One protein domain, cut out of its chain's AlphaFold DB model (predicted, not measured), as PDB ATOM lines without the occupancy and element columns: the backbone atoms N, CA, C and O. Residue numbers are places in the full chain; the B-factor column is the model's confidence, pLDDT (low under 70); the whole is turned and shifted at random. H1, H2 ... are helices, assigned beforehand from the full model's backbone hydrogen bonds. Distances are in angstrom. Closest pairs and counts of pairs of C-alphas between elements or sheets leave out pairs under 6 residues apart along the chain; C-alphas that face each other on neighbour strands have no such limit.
ATOM      1  N   ALA A  78       1.790 -16.214   9.155       95.69
ATOM      2  CA  ALA A  78       0.602 -16.367   9.993       95.69
ATOM      3  C   ALA A  78      -0.687 -16.039   9.220       95.69
ATOM      4  O   ALA A  78      -1.657 -16.791   9.287       95.69
ATOM      5  N   LEU A  79      -0.682 -14.969   8.418       95.00
ATOM      6  CA  LEU A  79      -1.813 -14.614   7.557       95.00
ATOM      7  C   LEU A  79      -2.036 -15.650   6.445       95.00
ATOM      8  O   LEU A  79      -3.181 -15.949   6.103       95.00
ATOM      9  N   LEU A  80      -0.956 -16.219   5.898       96.44
ATOM     10  CA  LEU A  80      -1.049 -17.312   4.930       96.44
ATOM     11  C   LEU A  80      -1.695 -18.554   5.559       96.44
ATOM     12  O   LEU A  80      -2.670 -19.067   5.011       96.44
ATOM     13  N   LYS A  81      -1.206 -18.992   6.729       97.56
ATOM     14  CA  LYS A  81      -1.787 -20.107   7.495       97.56
ATOM     15  C   LYS A  81      -3.269 -19.857   7.793       97.56
ATOM     16  O   LYS A  81      -4.098 -20.710   7.495       97.56
ATOM     17  N   ALA A  82      -3.621 -18.657   8.264       96.19
ATOM     18  CA  ALA A  82      -5.004 -18.275   8.552       96.19
ATOM     19  C   ALA A  82      -5.919 -18.301   7.313       96.19
ATOM     20  O   ALA A  82      -7.101 -18.605   7.436       96.19
ATOM     21  N   LYS A  83      -5.394 -18.010   6.114       96.25
ATOM     22  CA  LYS A  83      -6.147 -18.142   4.854       96.25
ATOM     23  C   LYS A  83      -6.280 -19.589   4.380       96.25
ATOM     24  O   LYS A  83      -7.278 -19.906   3.745       96.25
ATOM     25  N   ILE A  84      -5.303 -20.450   4.664       98.06
ATOM     26  CA  ILE A  84      -5.326 -21.876   4.295       98.06
ATOM     27  C   ILE A  84      -6.248 -22.678   5.226       98.06
ATOM     28  O   ILE A  84      -6.976 -23.559   4.765       98.06
ATOM     29  N   ALA A  85      -6.236 -22.366   6.524       98.19
ATOM     30  CA  ALA A  85      -6.903 -23.138   7.570       98.19
ATOM     31  C   ALA A  85      -8.402 -23.427   7.323       98.19
ATOM     32  O   ALA A  85      -8.799 -24.577   7.532       98.19
ATOM     33  N   PRO A  86      -9.240 -22.484   6.837       98.44
ATOM     34  CA  PRO A  86     -10.647 -22.769   6.548       98.44
ATOM     35  C   PRO A  86     -10.822 -23.863   5.492       98.44
ATOM     36  O   PRO A  86     -11.576 -24.805   5.702       98.44
ATOM     37  N   TYR A  87     -10.052 -23.808   4.402       98.50
ATOM     38  CA  TYR A  87     -10.129 -24.798   3.324       98.50
ATOM     39  C   TYR A  87      -9.675 -26.189   3.780       98.50
ATOM     40  O   TYR A  87     -10.286 -27.190   3.408       98.50
ATOM     41  N   LEU A  88      -8.628 -26.266   4.612       98.06
ATOM     42  CA  LEU A  88      -8.208 -27.535   5.215       98.06
ATOM     43  C   LEU A  88      -9.259 -28.089   6.179       98.06
ATOM     44  O   LEU A  88      -9.533 -29.287   6.152       98.06
ATOM     45  N   THR A  89      -9.868 -27.227   6.993       98.38
ATOM     46  CA  THR A  89     -10.928 -27.610   7.937       98.38
ATOM     47  C   THR A  89     -12.148 -28.154   7.197       98.38
ATOM     48  O   THR A  89     -12.661 -29.220   7.546       98.38
ATOM     49  N   ASP A  90     -12.572 -27.473   6.133       98.31
ATOM     50  CA  ASP A  90     -13.675 -27.911   5.281       98.31
ATOM     51  C   ASP A  90     -13.350 -29.245   4.602       98.31
ATOM     52  O   ASP A  90     -14.193 -30.142   4.565       98.31
ATOM     53  N   ASN A  91     -12.124 -29.419   4.099       98.12
ATOM     54  CA  ASN A  91     -11.694 -30.679   3.490       98.12
ATOM     55  C   ASN A  91     -11.713 -31.830   4.491       98.12
ATOM     56  O   ASN A  91     -12.267 -32.887   4.192       98.12
ATOM     57  N   HIS A  92     -11.157 -31.616   5.683       97.12
ATOM     58  CA  HIS A  92     -11.148 -32.610   6.748       97.12
ATOM     59  C   HIS A  92     -12.570 -32.992   7.180       97.12
ATOM     60  O   HIS A  92     -12.878 -34.176   7.324       97.12
ATOM     61  N   THR A  93     -13.456 -32.005   7.333       97.75
ATOM     62  CA  THR A  93     -14.862 -32.226   7.704       97.75
ATOM     63  C   THR A  93     -15.590 -33.035   6.633       97.75
ATOM     64  O   THR A  93     -16.191 -34.063   6.934       97.75
ATOM     65  N   ASN A  94     -15.475 -32.631   5.364       97.50
ATOM     66  CA  ASN A  94     -16.096 -33.343   4.247       97.50
ATOM     67  C   ASN A  94     -15.564 -34.778   4.104       97.50
ATOM     68  O   ASN A  94     -16.341 -35.702   3.862       97.50
ATOM     69  N   TRP A  95     -14.256 -34.981   4.275       96.06
ATOM     70  CA  TRP A  95     -13.656 -36.315   4.271       96.06
ATOM     71  C   TRP A  95     -14.175 -37.178   5.427       96.06
ATOM     72  O   TRP A  95     -14.509 -38.342   5.224       96.06
ATOM     73  N   SER A  96     -14.272 -36.617   6.631       96.69
ATOM     74  CA  SER A  96     -14.704 -37.356   7.824       96.69
ATOM     75  C   SER A  96     -16.180 -37.752   7.765       96.69
ATOM     76  O   SER A  96     -16.532 -38.863   8.153       96.69
ATOM     77  N   GLU A  97     -17.040 -36.877   7.237       95.88
ATOM     78  CA  GLU A  97     -18.487 -37.113   7.145       95.88
ATOM     79  C   GLU A  97     -18.891 -38.002   5.962       95.88
ATOM     80  O   GLU A  97     -19.811 -38.814   6.086       95.88
ATOM     81  N   TYR A  98     -18.225 -37.847   4.811       95.88
ATOM     82  CA  TYR A  98     -18.657 -38.458   3.546       95.88
ATOM     83  C   TYR A  98     -17.620 -39.379   2.908       95.88
ATOM     84  O   TYR A  98     -17.942 -40.084   1.954       95.88
ATOM     85  N   GLY A  99     -16.382 -39.380   3.395       94.44
ATOM     86  CA  GLY A  99     -15.316 -40.211   2.856       94.44
ATOM     87  C   GLY A  99     -15.554 -41.709   3.070       94.44
ATOM     88  O   GLY A  99     -16.422 -42.116   3.851       94.44
ATOM     89  N   PRO A 100     -14.742 -42.560   2.421       92.00
ATOM     90  CA  PRO A 100     -14.884 -44.017   2.489       92.00
ATOM     91  C   PRO A 100     -14.674 -44.586   3.899       92.00
ATOM     92  O   PRO A 100     -15.135 -45.683   4.192       92.00
ATOM     93  N   LEU A 101     -13.995 -43.838   4.774       92.88
ATOM     94  CA  LEU A 101     -13.765 -44.202   6.172       92.88
ATOM     95  C   LEU A 101     -14.736 -43.515   7.143       92.88
ATOM     96  O   LEU A 101     -14.583 -43.678   8.350       92.88
ATOM     97  N   SER A 102     -15.725 -42.763   6.651       95.00
ATOM     98  CA  SER A 102     -16.755 -42.155   7.500       95.00
ATOM     99  C   SER A 102     -17.582 -43.217   8.224       95.00
ATOM    100  O   SER A 102     -17.788 -44.323   7.716       95.00
ATOM    101  N   GLU A 103     -18.132 -42.871   9.388       95.19
ATOM    102  CA  GLU A 103     -19.018 -43.769  10.139       95.19
ATOM    103  C   GLU A 103     -20.200 -44.254   9.278       95.19
ATOM    104  O   GLU A 103     -20.580 -45.426   9.315       95.19
ATOM    105  N   ARG A 104     -20.759 -43.366   8.445       93.12
ATOM    106  CA  ARG A 104     -21.882 -43.680   7.551       93.12
ATOM    107  C   ARG A 104     -21.504 -44.722   6.501       93.12
ATOM    108  O   ARG A 104     -22.288 -45.647   6.276       93.12
ATOM    109  N   ALA A 105     -20.325 -44.581   5.890       93.56
ATOM    110  CA  ALA A 105     -19.805 -45.524   4.905       93.56
ATOM    111  C   ALA A 105     -19.475 -46.878   5.547       93.56
ATOM    112  O   ALA A 105     -19.866 -47.911   5.014       93.56
ATOM    113  N   GLN A 106     -18.851 -46.880   6.730       94.81
ATOM    114  CA  GLN A 106     -18.540 -48.115   7.459       94.81
ATOM    115  C   GLN A 106     -19.800 -48.892   7.864       94.81
ATOM    116  O   GLN A 106     -19.827 -50.116   7.763       94.81
ATOM    117  N   ARG A 107     -20.867 -48.194   8.279       95.31
ATOM    118  CA  ARG A 107     -22.165 -48.814   8.598       95.31
ATOM    119  C   ARG A 107     -22.901 -49.343   7.362       95.31
ATOM    120  O   ARG A 107     -23.731 -50.234   7.498       95.31
ATOM    121  N   ASN A 108     -22.625 -48.798   6.173       93.12
ATOM    122  CA  ASN A 108     -23.322 -49.136   4.927       93.12
ATOM    123  C   ASN A 108     -22.330 -49.332   3.757       93.12
ATOM    124  O   ASN A 108     -22.401 -48.599   2.765       93.12
ATOM    125  N   PRO A 109     -21.421 -50.324   3.831       91.44
ATOM    126  CA  PRO A 109     -20.269 -50.435   2.927       91.44
ATOM    127  C   PRO A 109     -20.641 -50.711   1.463       91.44
ATOM    128  O   PRO A 109     -19.850 -50.449   0.562       91.44
ATOM    129  N   HIS A 110     -21.852 -51.213   1.209       93.69
ATOM    130  CA  HIS A 110     -22.365 -51.502  -0.134       93.69
ATOM    131  C   HIS A 110     -23.363 -50.450  -0.645       93.69
ATOM    132  O   HIS A 110     -24.052 -50.680  -1.637       93.69
ATOM    133  N   SER A 111     -23.478 -49.295   0.024       94.94
ATOM    134  CA  SER A 111     -24.392 -48.238  -0.410       94.94
ATOM    135  C   SER A 111     -23.843 -47.483  -1.621       94.94
ATOM    136  O   SER A 111     -22.953 -46.636  -1.513       94.94
ATOM    137  N   THR A 112     -24.442 -47.736  -2.783       95.19
ATOM    138  CA  THR A 112     -24.147 -47.002  -4.020       95.19
ATOM    139  C   THR A 112     -24.467 -45.510  -3.896       95.19
ATOM    140  O   THR A 112     -23.777 -44.683  -4.490       95.19
ATOM    141  N   ASP A 113     -25.481 -45.135  -3.116       95.38
ATOM    142  CA  ASP A 113     -25.868 -43.730  -2.963       95.38
ATOM    143  C   ASP A 113     -24.876 -42.953  -2.094       95.38
ATOM    144  O   ASP A 113     -24.475 -41.854  -2.475       95.38
ATOM    145  N   LEU A 114     -24.384 -43.539  -0.994       94.25
ATOM    146  CA  LEU A 114     -23.293 -42.932  -0.220       94.25
ATOM    147  C   LEU A 114     -22.016 -42.811  -1.056       94.25
ATOM    148  O   LEU A 114     -21.334 -41.789  -0.989       94.25
ATOM    149  N   HIS A 115     -21.727 -43.810  -1.893       94.19
ATOM    150  CA  HIS A 115     -20.608 -43.736  -2.825       94.19
ATOM    151  C   HIS A 115     -20.764 -42.574  -3.822       94.19
ATOM    152  O   HIS A 115     -19.831 -41.793  -3.994       94.19
ATOM    153  N   LYS A 116     -21.945 -42.385  -4.428       95.31
ATOM    154  CA  LYS A 116     -22.217 -41.238  -5.319       95.31
ATOM    155  C   LYS A 116     -22.066 -39.896  -4.602       95.31
ATOM    156  O   LYS A 116     -21.479 -38.975  -5.168       95.31
ATOM    157  N   VAL A 117     -22.558 -39.789  -3.364       95.81
ATOM    158  CA  VAL A 117     -22.385 -38.581  -2.538       95.81
ATOM    159  C   VAL A 117     -20.902 -38.296  -2.326       95.81
ATOM    160  O   VAL A 117     -20.467 -37.167  -2.539       95.81
ATOM    161  N   TRP A 118     -20.103 -39.309  -1.989       95.81
ATOM    162  CA  TRP A 118     -18.656 -39.157  -1.852       95.81
ATOM    163  C   TRP A 118     -17.991 -38.653  -3.143       95.81
ATOM    164  O   TRP A 118     -17.222 -37.689  -3.106       95.81
ATOM    165  N   LEU A 119     -18.315 -39.263  -4.291       94.75
ATOM    166  CA  LEU A 119     -17.787 -38.847  -5.596       94.75
ATOM    167  C   LEU A 119     -18.115 -37.381  -5.908       94.75
ATOM    168  O   LEU A 119     -17.266 -36.658  -6.428       94.75
ATOM    169  N   HIS A 120     -19.318 -36.936  -5.558       95.25
ATOM    170  CA  HIS A 120     -19.746 -35.555  -5.732       95.25
ATOM    171  C   HIS A 120     -19.007 -34.597  -4.782       95.25
ATOM    172  O   HIS A 120     -18.418 -33.617  -5.234       95.25
ATOM    173  N   ILE A 121     -18.943 -34.911  -3.483       95.88
ATOM    174  CA  ILE A 121     -18.276 -34.072  -2.474       95.88
ATOM    175  C   ILE A 121     -16.791 -33.878  -2.791       95.88
ATOM    176  O   ILE A 121     -16.286 -32.754  -2.717       95.88
ATOM    177  N   ARG A 122     -16.071 -34.937  -3.185       94.88
ATOM    178  CA  ARG A 122     -14.643 -34.795  -3.511       94.88
ATOM    179  C   ARG A 122     -14.407 -33.887  -4.726       94.88
ATOM    180  O   ARG A 122     -13.439 -33.129  -4.724       94.88
ATOM    181  N   LEU A 123     -15.293 -33.937  -5.728       94.00
ATOM    182  CA  LEU A 123     -15.200 -33.132  -6.951       94.00
ATOM    183  C   LEU A 123     -15.600 -31.670  -6.717       94.00
ATOM    184  O   LEU A 123     -14.941 -30.775  -7.235       94.00
ATOM    185  N   GLU A 124     -16.652 -31.419  -5.938       94.12
ATOM    186  CA  GLU A 124     -17.197 -30.066  -5.762       94.12
ATOM    187  C   GLU A 124     -16.622 -29.298  -4.573       94.12
ATOM    188  O   GLU A 124     -16.731 -28.070  -4.529       94.12
ATOM    189  N   LYS A 125     -16.038 -29.993  -3.591       94.69
ATOM    190  CA  LYS A 125     -15.515 -29.374  -2.364       94.69
ATOM    191  C   LYS A 125     -14.015 -29.584  -2.225       94.69
ATOM    192  O   LYS A 125     -13.265 -28.613  -2.242       94.69
ATOM    193  N   ILE A 126     -13.569 -30.841  -2.145       97.06
ATOM    194  CA  ILE A 126     -12.176 -31.153  -1.783       97.06
ATOM    195  C   ILE A 126     -11.190 -30.687  -2.855       97.06
ATOM    196  O   ILE A 126     -10.226 -29.994  -2.529       97.06
ATOM    197  N   ILE A 127     -11.430 -31.017  -4.128       96.50
ATOM    198  CA  ILE A 127     -10.550 -30.598  -5.231       96.50
ATOM    199  C   ILE A 127     -10.494 -29.068  -5.367       96.50
ATOM    200  O   ILE A 127      -9.389 -28.526  -5.359       96.50
ATOM    201  N   PRO A 128     -11.623 -28.333  -5.432       97.50
ATOM    202  CA  PRO A 128     -11.591 -26.872  -5.481       97.50
ATOM    203  C   PRO A 128     -10.832 -26.238  -4.312       97.50
ATOM    204  O   PRO A 128     -10.002 -25.356  -4.531       97.50
ATOM    205  N   ASN A 129     -11.042 -26.723  -3.088       98.38
ATOM    206  CA  ASN A 129     -10.313 -26.248  -1.913       98.38
ATOM    207  C   ASN A 129      -8.810 -26.537  -2.012       98.38
ATOM    208  O   ASN A 129      -7.997 -25.649  -1.763       98.38
ATOM    209  N   ASN A 130      -8.425 -27.746  -2.434       98.12
ATOM    210  CA  ASN A 130      -7.025 -28.108  -2.654       98.12
ATOM    211  C   ASN A 130      -6.352 -27.195  -3.687       98.12
ATOM    212  O   ASN A 130      -5.237 -26.734  -3.448       98.12
ATOM    213  N   ARG A 131      -7.037 -26.872  -4.792       97.75
ATOM    214  CA  ARG A 131      -6.544 -25.919  -5.802       97.75
ATOM    215  C   ARG A 131      -6.328 -24.527  -5.211       97.75
ATOM    216  O   ARG A 131      -5.294 -23.918  -5.464       97.75
ATOM    217  N   ILE A 132      -7.251 -24.033  -4.382       97.56
ATOM    218  CA  ILE A 132      -7.090 -22.733  -3.710       97.56
ATOM    219  C   ILE A 132      -5.862 -22.740  -2.790       97.56
ATOM    220  O   ILE A 132      -5.051 -21.814  -2.841       97.56
ATOM    221  N   ILE A 133      -5.691 -23.788  -1.978       98.19
ATOM    222  CA  ILE A 133      -4.522 -23.923  -1.097       98.19
ATOM    223  C   ILE A 133      -3.234 -23.986  -1.929       98.19
ATOM    224  O   ILE A 133      -2.258 -23.313  -1.598       98.19
ATOM    225  N   LEU A 134      -3.233 -24.745  -3.027       97.81
ATOM    226  CA  LEU A 134      -2.096 -24.865  -3.937       97.81
ATOM    227  C   LEU A 134      -1.677 -23.506  -4.512       97.81
ATOM    228  O   LEU A 134      -0.491 -23.182  -4.487       97.81
ATOM    229  N   GLU A 135      -2.627 -22.689  -4.969       96.38
ATOM    230  CA  GLU A 135      -2.350 -21.345  -5.496       96.38
ATOM    231  C   GLU A 135      -1.817 -20.390  -4.416       96.38
ATOM    232  O   GLU A 135      -0.855 -19.645  -4.648       96.38
ATOM    233  N   LEU A 136      -2.384 -20.449  -3.204       96.56
ATOM    234  CA  LEU A 136      -1.895 -19.688  -2.051       96.56
ATOM    235  C   LEU A 136      -0.448 -20.057  -1.711       96.56
ATOM    236  O   LEU A 136       0.377 -19.165  -1.497       96.56
ATOM    237  N   LEU A 137      -0.128 -21.352  -1.701       96.81
ATOM    238  CA  LEU A 137       1.221 -21.847  -1.448       96.81
ATOM    239  C   LEU A 137       2.180 -21.459  -2.571       96.81
ATOM    240  O   LEU A 137       3.227 -20.900  -2.274       96.81
ATOM    241  N   LYS A 138       1.834 -21.686  -3.844       93.62
ATOM    242  CA  LYS A 138       2.691 -21.338  -4.996       93.62
ATOM    243  C   LYS A 138       3.060 -19.853  -5.005       93.62
ATOM    244  O   LYS A 138       4.222 -19.520  -5.220       93.62
ATOM    245  N   THR A 139       2.099 -18.980  -4.709       93.94
ATOM    246  CA  THR A 139       2.301 -17.522  -4.725       93.94
ATOM    247  C   THR A 139       3.119 -17.009  -3.538       93.94
ATOM    248  O   THR A 139       3.826 -16.013  -3.666       93.94
ATOM    249  N   ASN A 140       3.034 -17.669  -2.379       95.62
ATOM    250  CA  ASN A 140       3.560 -17.146  -1.109       95.62
ATOM    251  C   ASN A 140       4.550 -18.102  -0.421       95.62
ATOM    252  O   ASN A 140       4.815 -17.982   0.776       95.62
ATOM    253  N   ARG A 141       5.097 -19.074  -1.162       94.06
ATOM    254  CA  ARG A 141       5.966 -20.142  -0.634       94.06
ATOM    255  C   ARG A 141       7.204 -19.615   0.086       94.06
ATOM    256  O   ARG A 141       7.704 -20.248   1.012       94.06
ATOM    257  N   ASN A 142       7.689 -18.458  -0.353       95.12
ATOM    258  CA  ASN A 142       8.835 -17.755   0.205       95.12
ATOM    259  C   ASN A 142       8.602 -17.214   1.625       95.12
ATOM    260  O   ASN A 142       9.567 -16.810   2.261       95.12
ATOM    261  N   LEU A 143       7.355 -17.182   2.117       96.81
ATOM    262  CA  LEU A 143       7.049 -16.789   3.496       96.81
ATOM    263  C   LEU A 143       7.387 -17.880   4.521       96.81
ATOM    264  O   LEU A 143       7.456 -17.578   5.708       96.81
ATOM    265  N   PHE A 144       7.565 -19.131   4.087       96.62
ATOM    266  CA  PHE A 144       7.938 -20.242   4.958       96.62
ATOM    267  C   PHE A 144       9.455 -20.428   5.036       96.62
ATOM    268  O   PHE A 144      10.168 -20.254   4.043       96.62
ATOM    269  N   ASP A 145       9.930 -20.886   6.194       96.50
ATOM    270  CA  ASP A 145      11.341 -21.187   6.418       96.50
ATOM    271  C   ASP A 145      11.818 -22.360   5.551       96.50
ATOM    272  O   ASP A 145      11.049 -23.231   5.141       96.50
ATOM    273  N   ILE A 146      13.136 -22.438   5.334       96.75
ATOM    274  CA  ILE A 146      13.786 -23.517   4.567       96.75
ATOM    275  C   ILE A 146      13.416 -24.905   5.116       96.75
ATOM    276  O   ILE A 146      13.179 -25.830   4.339       96.75
ATOM    277  N   LYS A 147      13.322 -25.046   6.445       96.56
ATOM    278  CA  LYS A 147      12.964 -26.306   7.119       96.56
ATOM    279  C   LYS A 147      11.554 -26.804   6.760       96.56
ATOM    280  O   LYS A 147      11.338 -28.011   6.707       96.56
ATOM    281  N   ASP A 148      10.630 -25.894   6.446       97.06
ATOM    282  CA  ASP A 148       9.227 -26.213   6.154       97.06
ATOM    283  C   ASP A 148       9.004 -26.523   4.664       97.06
ATOM    284  O   ASP A 148       7.983 -27.093   4.277       97.06
ATOM    285  N   GLN A 149       9.973 -26.193   3.799       96.69
ATOM    286  CA  GLN A 149       9.834 -26.322   2.345       96.69
ATOM    287  C   GLN A 149       9.537 -27.751   1.894       96.69
ATOM    288  O   GLN A 149       8.799 -27.937   0.920       96.69
ATOM    289  N   LYS A 150      10.074 -28.749   2.609       97.81
ATOM    290  CA  LYS A 150       9.796 -30.162   2.338       97.81
ATOM    291  C   LYS A 150       8.332 -30.507   2.611       97.81
ATOM    292  O   LYS A 150       7.693 -31.087   1.743       97.81
ATOM    293  N   ILE A 151       7.791 -30.070   3.749       98.00
ATOM    294  CA  ILE A 151       6.389 -30.297   4.136       98.00
ATOM    295  C   ILE A 151       5.444 -29.692   3.087       98.00
ATOM    296  O   ILE A 151       4.477 -30.325   2.667       98.00
ATOM    297  N   ILE A 152       5.762 -28.487   2.602       97.94
ATOM    298  CA  ILE A 152       4.995 -27.820   1.539       97.94
ATOM    299  C   ILE A 152       5.048 -28.625   0.234       97.94
ATOM    300  O   ILE A 152       4.017 -28.829  -0.402       97.94
ATOM    301  N   SER A 153       6.232 -29.096  -0.169       97.88
ATOM    302  CA  SER A 153       6.390 -29.934  -1.367       97.88
ATOM    303  C   SER A 153       5.615 -31.247  -1.272       97.88
ATOM    304  O   SER A 153       5.020 -31.673  -2.265       97.88
ATOM    305  N   ASP A 154       5.587 -31.868  -0.094       98.12
ATOM    306  CA  ASP A 154       4.839 -33.102   0.135       98.12
ATOM    307  C   ASP A 154       3.326 -32.859  -0.013       98.12
ATOM    308  O   ASP A 154       2.641 -33.646  -0.668       98.12
ATOM    309  N   PHE A 155       2.807 -31.731   0.496       98.38
ATOM    310  CA  PHE A 155       1.394 -31.370   0.321       98.38
ATOM    311  C   PHE A 155       1.044 -31.065  -1.139       98.38
ATOM    312  O   PHE A 155       0.024 -31.541  -1.634       98.38
ATOM    313  N   ILE A 156       1.898 -30.326  -1.853       97.88
ATOM    314  CA  ILE A 156       1.709 -30.058  -3.288       97.88
ATOM    315  C   ILE A 156       1.630 -31.375  -4.068       97.88
ATOM    316  O   ILE A 156       0.699 -31.580  -4.843       97.88
ATOM    317  N   THR A 157       2.553 -32.301  -3.796       97.25
ATOM    318  CA  THR A 157       2.585 -33.611  -4.460       97.25
ATOM    319  C   THR A 157       1.344 -34.445  -4.122       97.25
ATOM    320  O   THR A 157       0.793 -35.123  -4.992       97.25
ATOM    321  N   HIS A 158       0.870 -34.392  -2.874       96.88
ATOM    322  CA  HIS A 158      -0.403 -34.995  -2.476       96.88
ATOM    323  C   HIS A 158      -1.571 -34.449  -3.303       96.88
ATOM    324  O   HIS A 158      -2.291 -35.237  -3.910       96.88
ATOM    325  N   VAL A 159      -1.727 -33.123  -3.377       97.38
ATOM    326  CA  VAL A 159      -2.815 -32.485  -4.132       97.38
ATOM    327  C   VAL A 159      -2.771 -32.877  -5.608       97.38
ATOM    328  O   VAL A 159      -3.782 -33.321  -6.147       97.38
ATOM    329  N   GLU A 160      -1.604 -32.761  -6.244       95.12
ATOM    330  CA  GLU A 160      -1.440 -33.047  -7.672       95.12
ATOM    331  C   GLU A 160      -1.695 -34.527  -7.986       95.12
ATOM    332  O   GLU A 160      -2.431 -34.844  -8.919       95.12
ATOM    333  N   SER A 161      -1.151 -35.453  -7.187       94.94
ATOM    334  CA  SER A 161      -1.386 -36.891  -7.388       94.94
ATOM    335  C   SER A 161      -2.838 -37.297  -7.120       94.94
ATOM    336  O   SER A 161      -3.399 -38.081  -7.886       94.94
ATOM    337  N   TYR A 162      -3.473 -36.737  -6.085       95.25
ATOM    338  CA  TYR A 162      -4.875 -36.997  -5.766       95.25
ATOM    339  C   TYR A 162      -5.808 -36.483  -6.863       95.25
ATOM    340  O   TYR A 162      -6.685 -37.214  -7.320       95.25
ATOM    341  N   GLU A 163      -5.620 -35.243  -7.312       94.81
ATOM    342  CA  GLU A 163      -6.448 -34.656  -8.362       94.81
ATOM    343  C   GLU A 163      -6.275 -35.393  -9.694       94.81
ATOM    344  O   GLU A 163      -7.270 -35.729 -10.339       94.81
ATOM    345  N   ASN A 164      -5.035 -35.733 -10.063       92.31
ATOM    346  CA  ASN A 164      -4.767 -36.550 -11.244       92.31
ATOM    347  C   ASN A 164      -5.503 -37.888 -11.172       92.31
ATOM    348  O   ASN A 164      -6.138 -38.275 -12.150       92.31
ATOM    349  N   TRP A 165      -5.470 -38.578 -10.032       93.06
ATOM    350  CA  TRP A 165      -6.212 -39.826  -9.843       93.06
ATOM    351  C   TRP A 165      -7.723 -39.640 -10.016       93.06
ATOM    352  O   TRP A 165      -8.352 -40.402 -10.746       93.06
ATOM    353  N   VAL A 166      -8.303 -38.599  -9.410       90.25
ATOM    354  CA  VAL A 166      -9.746 -38.336  -9.522       90.25
ATOM    355  C   VAL A 166     -10.169 -38.026 -10.964       90.25
ATOM    356  O   VAL A 166     -11.269 -38.412 -11.353       90.25
ATOM    357  N   ILE A 167      -9.331 -37.338 -11.746       86.00
ATOM    358  CA  ILE A 167      -9.656 -36.928 -13.123       86.00
ATOM    359  C   ILE A 167      -9.372 -38.034 -14.146       86.00
ATOM    360  O   ILE A 167     -10.131 -38.192 -15.097       86.00
ATOM    361  N   SER A 168      -8.264 -38.764 -13.991       81.62
ATOM    362  CA  SER A 168      -7.779 -39.707 -15.010       81.62
ATOM    363  C   SER A 168      -8.321 -41.128 -14.876       81.62
ATOM    364  O   SER A 168      -8.032 -41.948 -15.740       81.62
ATOM    365  N   ASP A 169      -9.070 -41.423 -13.808       66.94
ATOM    366  CA  ASP A 169      -9.577 -42.768 -13.480       66.94
ATOM    367  C   ASP A 169      -8.467 -43.849 -13.447       66.94
ATOM    368  O   ASP A 169      -8.695 -45.040 -13.652       66.94
ATOM    369  N   ASN A 170      -7.226 -43.413 -13.197       68.75
ATOM    370  CA  ASN A 170      -6.044 -44.264 -13.093       68.75
ATOM    371  C   ASN A 170      -5.989 -45.008 -11.747       68.75
ATOM    372  O   ASN A 170      -6.801 -44.805 -10.841       68.75
ATOM    373  N   THR A 171      -4.988 -45.873 -11.578       73.12
ATOM    374  CA  THR A 171      -4.807 -46.634 -10.338       73.12
ATOM    375  C   THR A 171      -4.452 -45.732  -9.151       73.12
ATOM    376  O   THR A 171      -3.630 -44.812  -9.235       73.12
ATOM    377  N   TYR A 172      -5.054 -46.040  -8.000       80.62
ATOM    378  CA  TYR A 172      -4.815 -45.345  -6.729       80.62
ATOM    379  C   TYR A 172      -3.366 -45.487  -6.220       80.62
ATOM    380  O   TYR A 172      -2.921 -44.708  -5.386       80.62
ATOM    381  N   GLU A 173      -2.595 -46.444  -6.743       79.69
ATOM    382  CA  GLU A 173      -1.212 -46.739  -6.333       79.69
ATOM    383  C   GLU A 173      -0.250 -45.548  -6.482       79.69
ATOM    384  O   GLU A 173       0.767 -45.469  -5.792       79.69
ATOM    385  N   SER A 174      -0.572 -44.604  -7.370       81.19
ATOM    386  CA  SER A 174       0.225 -43.394  -7.603       81.19
ATOM    387  C   SER A 174      -0.110 -42.231  -6.655       81.19
ATOM    388  O   SER A 174       0.643 -41.253  -6.597       81.19
ATOM    389  N   VAL A 175      -1.202 -42.330  -5.888       89.88
ATOM    390  CA  VAL A 175      -1.683 -41.261  -5.003       89.88
ATOM    391  C   VAL A 175      -0.802 -41.166  -3.765       89.88
ATOM    392  O   VAL A 175      -0.611 -42.134  -3.027       89.88
ATOM    393  N   LYS A 176      -0.271 -39.970  -3.496       93.75
ATOM    394  CA  LYS A 176       0.432 -39.701  -2.240       93.75
ATOM    395  C   LYS A 176      -0.577 -39.395  -1.134       93.75
ATOM    396  O   LYS A 176      -1.534 -38.662  -1.381       93.75
ATOM    397  N   PRO A 177      -0.387 -39.928   0.085       93.62
ATOM    398  CA  PRO A 177      -1.279 -39.644   1.201       93.62
ATOM    399  C   PRO A 177      -1.165 -38.182   1.634       93.62
ATOM    400  O   PRO A 177      -0.152 -37.525   1.390       93.62
ATOM    401  N   PHE A 178      -2.203 -37.690   2.307       96.19
ATOM    402  CA  PHE A 178      -2.167 -36.364   2.910       96.19
ATOM    403  C   PHE A 178      -1.055 -36.299   3.979       96.19
ATOM    404  O   PHE A 178      -1.022 -37.155   4.869       96.19
ATOM    405  N   PRO A 179      -0.134 -35.320   3.922       97.06
ATOM    406  CA  PRO A 179       0.960 -35.222   4.881       97.06
ATOM    407  C   PRO A 179       0.483 -34.604   6.201       97.06
ATOM    408  O   PRO A 179       0.241 -33.401   6.279       97.06
ATOM    409  N   GLN A 180       0.423 -35.402   7.270       96.94
ATOM    410  CA  GLN A 180      -0.008 -34.927   8.594       96.94
ATOM    411  C   GLN A 180       0.838 -33.751   9.115       96.94
ATOM    412  O   GLN A 180       0.297 -32.807   9.688       96.94
ATOM    413  N   ALA A 181       2.140 -33.745   8.815       97.62
ATOM    414  CA  ALA A 181       3.038 -32.639   9.144       97.62
ATOM    415  C   ALA A 181       2.603 -31.299   8.518       97.62
ATOM    416  O   ALA A 181       2.905 -30.244   9.065       97.62
ATOM    417  N   PHE A 182       1.877 -31.305   7.392       98.25
ATOM    418  CA  PHE A 182       1.320 -30.078   6.814       98.25
ATOM    419  C   PHE A 182       0.145 -29.555   7.636       98.25
ATOM    420  O   PHE A 182       0.055 -28.354   7.869       98.25
ATOM    421  N   ASN A 183      -0.724 -30.438   8.133       97.62
ATOM    422  CA  ASN A 183      -1.784 -30.035   9.054       97.62
ATOM    423  C   ASN A 183      -1.196 -29.419  10.330       97.62
ATOM    424  O   ASN A 183      -1.594 -28.331  10.734       97.62
ATOM    425  N   GLU A 184      -0.192 -30.072  10.913       97.62
ATOM    426  CA  GLU A 184       0.538 -29.548  12.073       97.62
ATOM    427  C   GLU A 184       1.216 -28.211  11.763       97.62
ATOM    428  O   GLU A 184       1.131 -27.291  12.564       97.62
ATOM    429  N   LEU A 185       1.815 -28.053  10.579       97.44
ATOM    430  CA  LEU A 185       2.403 -26.784  10.160       97.44
ATOM    431  C   LEU A 185       1.356 -25.669  10.041       97.44
ATOM    432  O   LEU A 185       1.675 -24.526  10.343       97.44
ATOM    433  N   ILE A 186       0.136 -25.944   9.576       97.62
ATOM    434  CA  ILE A 186      -0.886 -24.900   9.400       97.62
ATOM    435  C   ILE A 186      -1.568 -24.522  10.722       97.62
ATOM    436  O   ILE A 186      -1.857 -23.341  10.919       97.62
ATOM    437  N   PHE A 187      -1.811 -25.487  11.613       95.56
ATOM    438  CA  PHE A 187      -2.547 -25.268  12.867       95.56
ATOM    439  C   PHE A 187      -1.665 -25.114  14.118       95.56
ATOM    440  O   PHE A 187      -2.175 -24.670  15.146       95.56
ATOM    441  N   GLY A 188      -0.382 -25.473  14.038       83.50
ATOM    442  CA  GLY A 188       0.643 -25.231  15.061       83.50
ATOM    443  C   GLY A 188       1.350 -23.894  14.877       83.50
ATOM    444  O   GLY A 188       1.511 -23.197  15.898       83.50
TER     445      GLY A 188
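AT A GLANCE: This is residues 78 to 188 of the 188 residues of the protein "HNH endonuclease" of Acinetobacter sp. NEB149 (UniProt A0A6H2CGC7). Long helix H3 packs on H1 and folds back into H4, running opposite ways to both; short H5 bridges the gap between H1 and H4, and H2 sits in the turn from H1 to H3. The printed part has 111 residues, 89 of them in five named helices, H1 to H5 in order along the chain, with no named strand; its class is all helix, and it is compact, with a radius of gyration of the C-alphas of 14.9 A and spans of 46 by 26 by 20 A.

HOW THE PARTS SIT: H1, residues 78 to 98, touches H3, residues 112 to 143, at a shallow tilt of 13 degrees; the closest C-alphas, Asn 91 and Ile 126, are 5.3 A apart. H2, residues 103 to 107, touches H1 only at the corner, C-alphas of Tyr 98 and Ala 105 closest at 7.3 A. H3 and H4, residues 146 to 168, form a hairpin, C-alphas of Asn 130 and Val 159 closest at 6.3 A. H5, residues 180 to 187, touches H1 with closest C-alphas Ile 186 and Lys 81, 5.2 A. Every O i to N i+4 pair is within hydrogen-bond range in H2 and H5, 15 of 17 in H1, 24 of 28 in H3, 17 of 19 in H4.

IN THESE COORDINATES: H1, 30.0 A, begins at C-alpha 78 (0.602, -16.367, 9.993); H3 is 44.1 A, H4 33.3 A; H5 ends at C-alpha 187 (-2.547, -25.268, 12.867).

THE WHOLE: The printed part has no cut. The link H4 to H5 is long; pLDDT is under 70 at residues 169 to 170.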